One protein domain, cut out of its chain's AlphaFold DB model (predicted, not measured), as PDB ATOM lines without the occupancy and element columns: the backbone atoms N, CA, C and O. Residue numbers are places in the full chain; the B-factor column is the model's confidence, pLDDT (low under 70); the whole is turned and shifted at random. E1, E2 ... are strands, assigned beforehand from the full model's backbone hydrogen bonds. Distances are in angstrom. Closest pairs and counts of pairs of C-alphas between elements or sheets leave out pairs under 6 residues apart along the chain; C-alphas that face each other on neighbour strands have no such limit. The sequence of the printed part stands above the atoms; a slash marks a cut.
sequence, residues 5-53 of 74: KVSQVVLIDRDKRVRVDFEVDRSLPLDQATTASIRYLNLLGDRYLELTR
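This is residues 5 to 53 of the 74 residues of the protein "Mce related family protein" of Mycobacterium xenopi 4042 (UniProt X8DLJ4). Two hairpins of strands, E1 with E2 and E3 with E4, are set loosely as a V, with their turns at residues 13 to 16 and 41 to 46 pointing away from each other. Residues 25 to 34 join the two arms at their open ends, and residues 12 to 17 stick out at the tip of the first arm. The printed part has 49 residues with no named helix and four named strands, E1, E2, E3 and E4 along the chain, in two antiparallel sheets of two strands each. The class is all strand. The whole is loose, with a radius of gyration of the C-alphas of 12.6 A and spans of 34 by 29 by 19 A.

E1, residues 5 to 12, begins at C-alpha 5 (6.438, 38.660, -10.065) and is 20.5 A long. E2, residues 17 to 24, is 22.1 A long. E3, residues 35 to 40, measures 16.3 A and begins at C-alpha 35 (4.346, 23.704, -4.890). E4, residues 47 to 52, measures 15.6 A and ends at C-alpha 52 (1.850, 26.818, -1.543).

E1 and E2 form an antiparallel hairpin at 163 degrees, with N 5 and O 23 2.8 A apart and N 19 and O 10 2.9 A apart, within hydrogen-bond range. E3 and E4 form an antiparallel hairpin at 150 degrees, with N 50 and O 37 within hydrogen-bond range at 2.8 A. Between E1 and E4 one pair of C-alphas is within 8 A, those of Val 6 and Leu 49, at 7.7 A. E1 and E3, E2 and E4, and E2 and E3 are apart.

The C-alphas farthest apart, those of Arg 14 and Ser 27, are 36.0 A apart. Residues 12 to 17 stand free. The link from E1 to E2 is tight, and those from E2 to E3 and from E3 to E4 are short. The printed part has no cut, its mean pLDDT is 94.7, and no printed residue is under 70.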
ATOM      1  N   LYS A   5       6.896  38.306  -8.723       96.00
ATOM      2  CA  LYS A   5       6.438  38.660 -10.065       96.00
ATOM      3  C   LYS A   5       6.890  37.627 -11.091       96.00
ATOM      4  O   LYS A   5       8.034  37.179 -11.075       96.00
ATOM      5  N   VAL A   6       5.998  37.283 -12.019       96.00
ATOM      6  CA  VAL A   6       6.350  36.516 -13.223       96.00
ATOM      7  C   VAL A   6       7.056  37.449 -14.204       96.00
ATOM      8  O   VAL A   6       6.518  38.499 -14.552       96.00
ATOM      9  N   SER A   7       8.257  37.078 -14.641       95.25
ATOM     10  CA  SER A   7       9.074  37.878 -15.557       95.25
ATOM     11  C   SER A   7       8.990  37.386 -16.999       95.25
ATOM     12  O   SER A   7       9.111  38.194 -17.918       95.25
ATOM     13  N   GLN A   8       8.777  36.083 -17.215       95.56
ATOM     14  CA  GLN A   8       8.744  35.503 -18.555       95.56
ATOM     15  C   GLN A   8       7.894  34.230 -18.617       95.56
ATOM     16  O   GLN A   8       7.878  33.418 -17.691       95.56
ATOM     17  N   VAL A   9       7.213  34.038 -19.748       94.94
ATOM     18  CA  VAL A   9       6.478  32.814 -20.081       94.94
ATOM     19  C   VAL A   9       6.867  32.402 -21.494       94.94
ATOM     20  O   VAL A   9       6.705  33.185 -22.426       94.94
ATOM     21  N   VAL A  10       7.389  31.187 -21.656       96.00
ATOM     22  CA  VAL A  10       7.786  30.656 -22.967       96.00
ATOM     23  C   VAL A  10       7.252  29.251 -23.189       96.00
ATOM     24  O   VAL A  10       7.267  28.407 -22.290       96.00
ATOM     25  N   LEU A  11       6.802  29.004 -24.416       95.69
ATOM     26  CA  LEU A  11       6.502  27.666 -24.899       95.69
ATOM     27  C   LEU A  11       7.815  26.919 -25.153       95.69
ATOM     28  O   LEU A  11       8.781  27.476 -25.675       95.69
ATOM     29  N   ILE A  12       7.864  25.662 -24.733       95.06
ATOM     30  CA  ILE A  12       9.007  24.765 -24.899       95.06
ATOM     31  C   ILE A  12       8.500  23.379 -25.303       95.06
ATOM     32  O   ILE A  12       7.308  23.089 -25.204       95.06
ATOM     33  N   ASP A  13       9.418  22.503 -25.718       94.50
ATOM     34  CA  ASP A  13       9.089  21.115 -26.077       94.50
ATOM     35  C   ASP A  13       7.986  21.036 -27.153       94.50
ATOM     36  O   ASP A  13       6.945  20.405 -26.969       94.50
ATOM     37  N   ARG A  14       8.207  21.737 -28.277       94.81
ATOM     38  CA  ARG A  14       7.245  21.849 -29.392       94.81
ATOM     39  C   ARG A  14       5.852  22.275 -28.913       94.81
ATOM     40  O   ARG A  14       4.858  21.626 -29.225       94.81
ATOM     41  N   ASP A  15       5.819  23.318 -28.091       93.69
ATOM     42  CA  ASP A  15       4.610  23.936 -27.537       93.69
ATOM     43  C   ASP A  15       3.758  23.038 -26.627       93.69
ATOM     44  O   ASP A  15       2.640  23.396 -26.259       93.69
ATOM     45  N   LYS A  16       4.286  21.887 -26.194       96.62
ATOM     46  CA  LYS A  16       3.587  20.969 -25.278       96.62
ATOM     47  C   LYS A  16       3.795  21.311 -23.809       96.62
ATOM     48  O   LYS A  16       3.074  20.801 -22.951       96.62
ATOM     49  N   ARG A  17       4.804  22.123 -23.492       96.00
ATOM     50  CA  ARG A  17       5.122  22.525 -22.119       96.00
ATOM     51  C   ARG A  17       5.387  24.021 -22.067       96.00
ATOM     52  O   ARG A  17       5.818  24.634 -23.037       96.00
ATOM     53  N   VAL A  18       5.152  24.598 -20.898       94.00
ATOM     54  CA  VAL A  18       5.403  26.014 -20.631       94.00
ATOM     55  C   VAL A  18       6.494  26.116 -19.580       94.00
ATOM     56  O   VAL A  18       6.443  25.430 -18.558       94.00
ATOM     57  N   ARG A  19       7.475  26.983 -19.821       94.50
ATOM     58  CA  ARG A  19       8.417  27.437 -18.799       94.50
ATOM     59  C   ARG A  19       7.992  28.818 -18.328       94.50
ATOM     60  O   ARG A  19       7.757  29.707 -19.142       94.50
ATOM     61  N   VAL A  20       7.904  28.966 -17.014       95.00
ATOM     62  CA  VAL A  20       7.587  30.225 -16.347       95.00
ATOM     63  C   VAL A  20       8.802  30.616 -15.525       95.00
ATOM     64  O   VAL A  20       9.186  29.877 -14.618       95.00
ATOM     65  N   ASP A  21       9.383  31.766 -15.843       95.25
ATOM     66  CA  ASP A  21      10.415  32.378 -15.020       95.25
ATOM     67  C   ASP A  21       9.756  33.448 -14.147       95.25
ATOM     68  O   ASP A  21       8.955  34.268 -14.611       95.25
ATOM     69  N   PHE A  22      10.045  33.394 -12.851       94.44
ATOM     70  CA  PHE A  22       9.471  34.289 -11.860       94.44
ATOM     71  C   PHE A  22      10.463  34.541 -10.731       94.44
ATOM     72  O   PHE A  22      11.333  33.721 -10.434       94.44
ATOM     73  N   GLU A  23      10.299  35.685 -10.084       93.31
ATOM     74  CA  GLU A  23      11.090  36.106  -8.939       93.31
ATOM     75  C   GLU A  23      10.182  36.230  -7.720       93.31
ATOM     76  O   GLU A  23       9.030  36.646  -7.830       93.31
ATOM     77  N   VAL A  24      10.705  35.873  -6.551       93.06
ATOM     78  CA  VAL A  24      10.019  36.025  -5.263       93.06
ATOM     79  C   VAL A  24      10.872  36.829  -4.301       93.06
ATOM     80  O   VAL A  24      12.105  36.834  -4.390       93.06
ATOM     81  N   ASP A  25      10.213  37.472  -3.346       90.75
ATOM     82  CA  ASP A  25      10.874  38.132  -2.235       90.75
ATOM     83  C   ASP A  25      11.765  37.134  -1.471       90.75
ATOM     84  O   ASP A  25      11.379  36.006  -1.158       90.75
ATOM     85  N   ARG A  26      12.992  37.559  -1.149       87.19
ATOM     86  CA  ARG A  26      13.996  36.730  -0.463       87.19
ATOM     87  C   ARG A  26      13.629  36.413   0.987       87.19
ATOM     88  O   ARG A  26      14.221  35.496   1.560       87.19
ATOM     89  N   SER A  27      12.716  37.180   1.576       89.31
ATOM     90  CA  SER A  27      12.172  36.957   2.914       89.31
ATOM     91  C   SER A  27      11.161  35.810   2.957       89.31
ATOM     92  O   SER A  27      10.923  35.271   4.037       89.31
ATOM     93  N   LEU A  28      10.619  35.381   1.808       89.56
ATOM     94  CA  LEU A  28       9.661  34.283   1.738       89.56
ATOM     95  C   LEU A  28      10.367  32.936   1.995       89.56
ATOM     96  O   LEU A  28      11.232  32.525   1.213       89.56
ATOM     97  N   PRO A  29      10.022  32.207   3.072       88.31
ATOM     98  CA  PRO A  29      10.612  30.905   3.342       88.31
ATOM     99  C   PRO A  29      10.034  29.856   2.388       88.31
ATOM    100  O   PRO A  29       8.896  29.416   2.550       88.31
ATOM    101  N   LEU A  30      10.848  29.433   1.421       92.19
ATOM    102  CA  LEU A  30      10.552  28.321   0.524       92.19
ATOM    103  C   LEU A  30      11.328  27.070   0.932       92.19
ATOM    104  O   LEU A  30      12.507  27.128   1.302       92.19
ATOM    105  N   ASP A  31      10.667  25.930   0.820       94.62
ATOM    106  CA  ASP A  31      11.226  24.617   1.107       94.62
ATOM    107  C   ASP A  31      11.082  23.677  -0.105       94.62
ATOM    108  O   ASP A  31      10.446  24.014  -1.104       94.62
ATOM    109  N   GLN A  32      11.693  22.497  -0.044       94.12
ATOM    110  CA  GLN A  32      11.694  21.541  -1.158       94.12
ATOM    111  C   GLN A  32      10.309  20.964  -1.489       94.12
ATOM    112  O   GLN A  32      10.132  20.416  -2.574       94.12
ATOM    113  N   ALA A  33       9.339  21.077  -0.577       95.94
ATOM    114  CA  ALA A  33       7.962  20.631  -0.780       95.94
ATOM    115  C   ALA A  33       7.016  21.770  -1.195       95.94
ATOM    116  O   ALA A  33       5.809  21.555  -1.294       95.94
ATOM    117  N   THR A  34       7.537  22.977  -1.427       95.06
ATOM    118  CA  THR A  34       6.740  24.097  -1.927       95.06
ATOM    119  C   THR A  34       6.254  23.771  -3.336       95.06
ATOM    120  O   THR A  34       7.042  23.395  -4.204       95.06
ATOM    121  N   THR A  35       4.954  23.930  -3.575       95.50
ATOM    122  CA  THR A  35       4.346  23.704  -4.890       95.50
ATOM    123  C   THR A  35       3.932  25.020  -5.531       95.50
ATOM    124  O   THR A  35       3.625  25.994  -4.845       95.50
ATOM    125  N   ALA A  36       3.932  25.045  -6.864       95.88
ATOM    126  CA  ALA A  36       3.493  26.185  -7.652       95.88
ATOM    127  C   ALA A  36       2.309  25.774  -8.534       95.88
ATOM    128  O   ALA A  36       2.365  24.738  -9.196       95.88
ATOM    129  N   SER A  37       1.236  26.561  -8.531       97.00
ATOM    130  CA  SER A  37       0.016  26.290  -9.303       97.00
ATOM    131  C   SER A  37      -0.447  27.539 -10.037       97.00
ATOM    132  O   SER A  37      -0.360  28.640  -9.507       97.00
ATOM    133  N   ILE A  38      -0.977  27.389 -11.250       95.88
ATOM    134  CA  ILE A  38      -1.630  28.498 -11.953       95.88
ATOM    135  C   ILE A  38      -3.092  28.553 -11.517       95.88
ATOM    136  O   ILE A  38      -3.807  27.552 -11.605       95.88
ATOM    137  N   ARG A  39      -3.540  29.718 -11.051       96.62
ATOM    138  CA  ARG A  39      -4.907  29.958 -10.573       96.62
ATOM    139  C   ARG A  39      -5.532  31.138 -11.303       96.62
ATOM    140  O   ARG A  39      -4.825  32.039 -11.749       96.62
ATOM    141  N   TYR A  40      -6.857  31.137 -11.400       97.00
ATOM    142  CA  TYR A  40      -7.605  32.297 -11.876       97.00
ATOM    143  C   TYR A  40      -7.673  33.352 -10.776       97.00
ATOM    144  O   TYR A  40      -8.057  33.050  -9.648       97.00
ATOM    145  N   LEU A  41      -7.287  34.581 -11.113       95.56
ATOM    146  CA  LEU A  41      -7.436  35.743 -10.242       95.56
ATOM    147  C   LEU A  41      -8.892  36.216 -10.216       95.56
ATOM    148  O   LEU A  41      -9.391  36.660  -9.186       95.56
ATOM    149  N   ASN A  42      -9.562  36.128 -11.363       95.88
ATOM    150  CA  ASN A  42     -10.935  36.565 -11.556       95.88
ATOM    151  C   ASN A  42     -11.629  35.729 -12.644       95.88
ATOM    152  O   ASN A  42     -11.033  34.849 -13.266       95.88
ATOM    153  N   LEU A  43     -12.909  36.025 -12.877       96.94
ATOM    154  CA  LEU A  43     -13.734  35.347 -13.882       96.94
ATOM    155  C   LEU A  43     -13.490  35.840 -15.318       96.94
ATOM    156  O   LEU A  43     -13.997  35.235 -16.257       96.94
ATOM    157  N   LEU A  44     -12.723  36.920 -15.498       96.81
ATOM    158  CA  LEU A  44     -12.394  37.490 -16.810       96.81
ATOM    159  C   LEU A  44     -11.187  36.800 -17.464       96.81
ATOM    160  O   LEU A  44     -10.879  37.063 -18.622       96.81
ATOM    161  N   GLY A  45     -10.537  35.882 -16.744       95.75
ATOM    162  CA  GLY A  45      -9.470  35.040 -17.275       95.75
ATOM    163  C   GLY A  45      -8.062  35.456 -16.861       95.75
ATOM    164  O   GLY A  45      -7.114  34.782 -17.268       95.75
ATOM    165  N   ASP A  46      -7.911  36.487 -16.024       96.81
ATOM    166  CA  ASP A  46      -6.609  36.824 -15.447       96.81
ATOM    167  C   ASP A  46      -6.111  35.680 -14.565       96.81
ATOM    168  O   ASP A  46      -6.885  35.022 -13.858       96.81
ATOM    169  N   ARG A  47      -4.798  35.438 -14.595       95.94
ATOM    170  CA  ARG A  47      -4.162  34.332 -13.876       95.94
ATOM    171  C   ARG A  47      -3.006  34.817 -13.024       95.94
ATOM    172  O   ARG A  47      -2.324  35.774 -13.376       95.94
ATOM    173  N   TYR A  48      -2.744  34.089 -11.949       96.38
ATOM    174  CA  TYR A  48      -1.559  34.268 -11.122       96.38
ATOM    175  C   TYR A  48      -0.901  32.921 -10.820       96.38
ATOM    176  O   TYR A  48      -1.525  31.860 -10.917       96.38
ATOM    177  N   LEU A  49       0.381  32.980 -10.467       97.06
ATOM    178  CA  LEU A  49       1.120  31.847  -9.932       97.06
ATOM    179  C   LEU A  49       0.948  31.836  -8.411       97.06
ATOM    180  O   LEU A  49       1.410  32.737  -7.715       97.06
ATOM    181  N   GLU A  50       0.270  30.820  -7.903       96.75
ATOM    182  CA  GLU A  50       0.161  30.530  -6.481       96.75
ATOM    183  C   GLU A  50       1.377  29.722  -6.032       96.75
ATOM    184  O   GLU A  50       1.732  28.735  -6.678       96.75
ATOM    185  N   LEU A  51       1.981  30.112  -4.908       95.06
ATOM    186  CA  LEU A  51       2.973  29.305  -4.207       95.06
ATOM    187  C   LEU A  51       2.373  28.794  -2.903       95.06
ATOM    188  O   LEU A  51       2.019  29.581  -2.024       95.06
ATOM    189  N   THR A  52       2.313  27.476  -2.762       94.75
ATOM    190  CA  THR A  52       1.850  26.818  -1.543       94.75
ATOM    191  C   THR A  52       3.052  26.346  -0.751       94.75
ATOM    192  O   THR A  52       3.910  25.622  -1.260       94.75
ATOM    193  N   ARG A  53       3.112  26.760   0.514       91.69
ATOM    194  CA  ARG A  53       4.188  26.390   1.430       91.69
ATOM    195  C   ARG A  53       4.218  24.874   1.636       91.69
ATOM    196  O   ARG A  53       3.196  24.278   1.968       91.69
TER     197      ARG A  53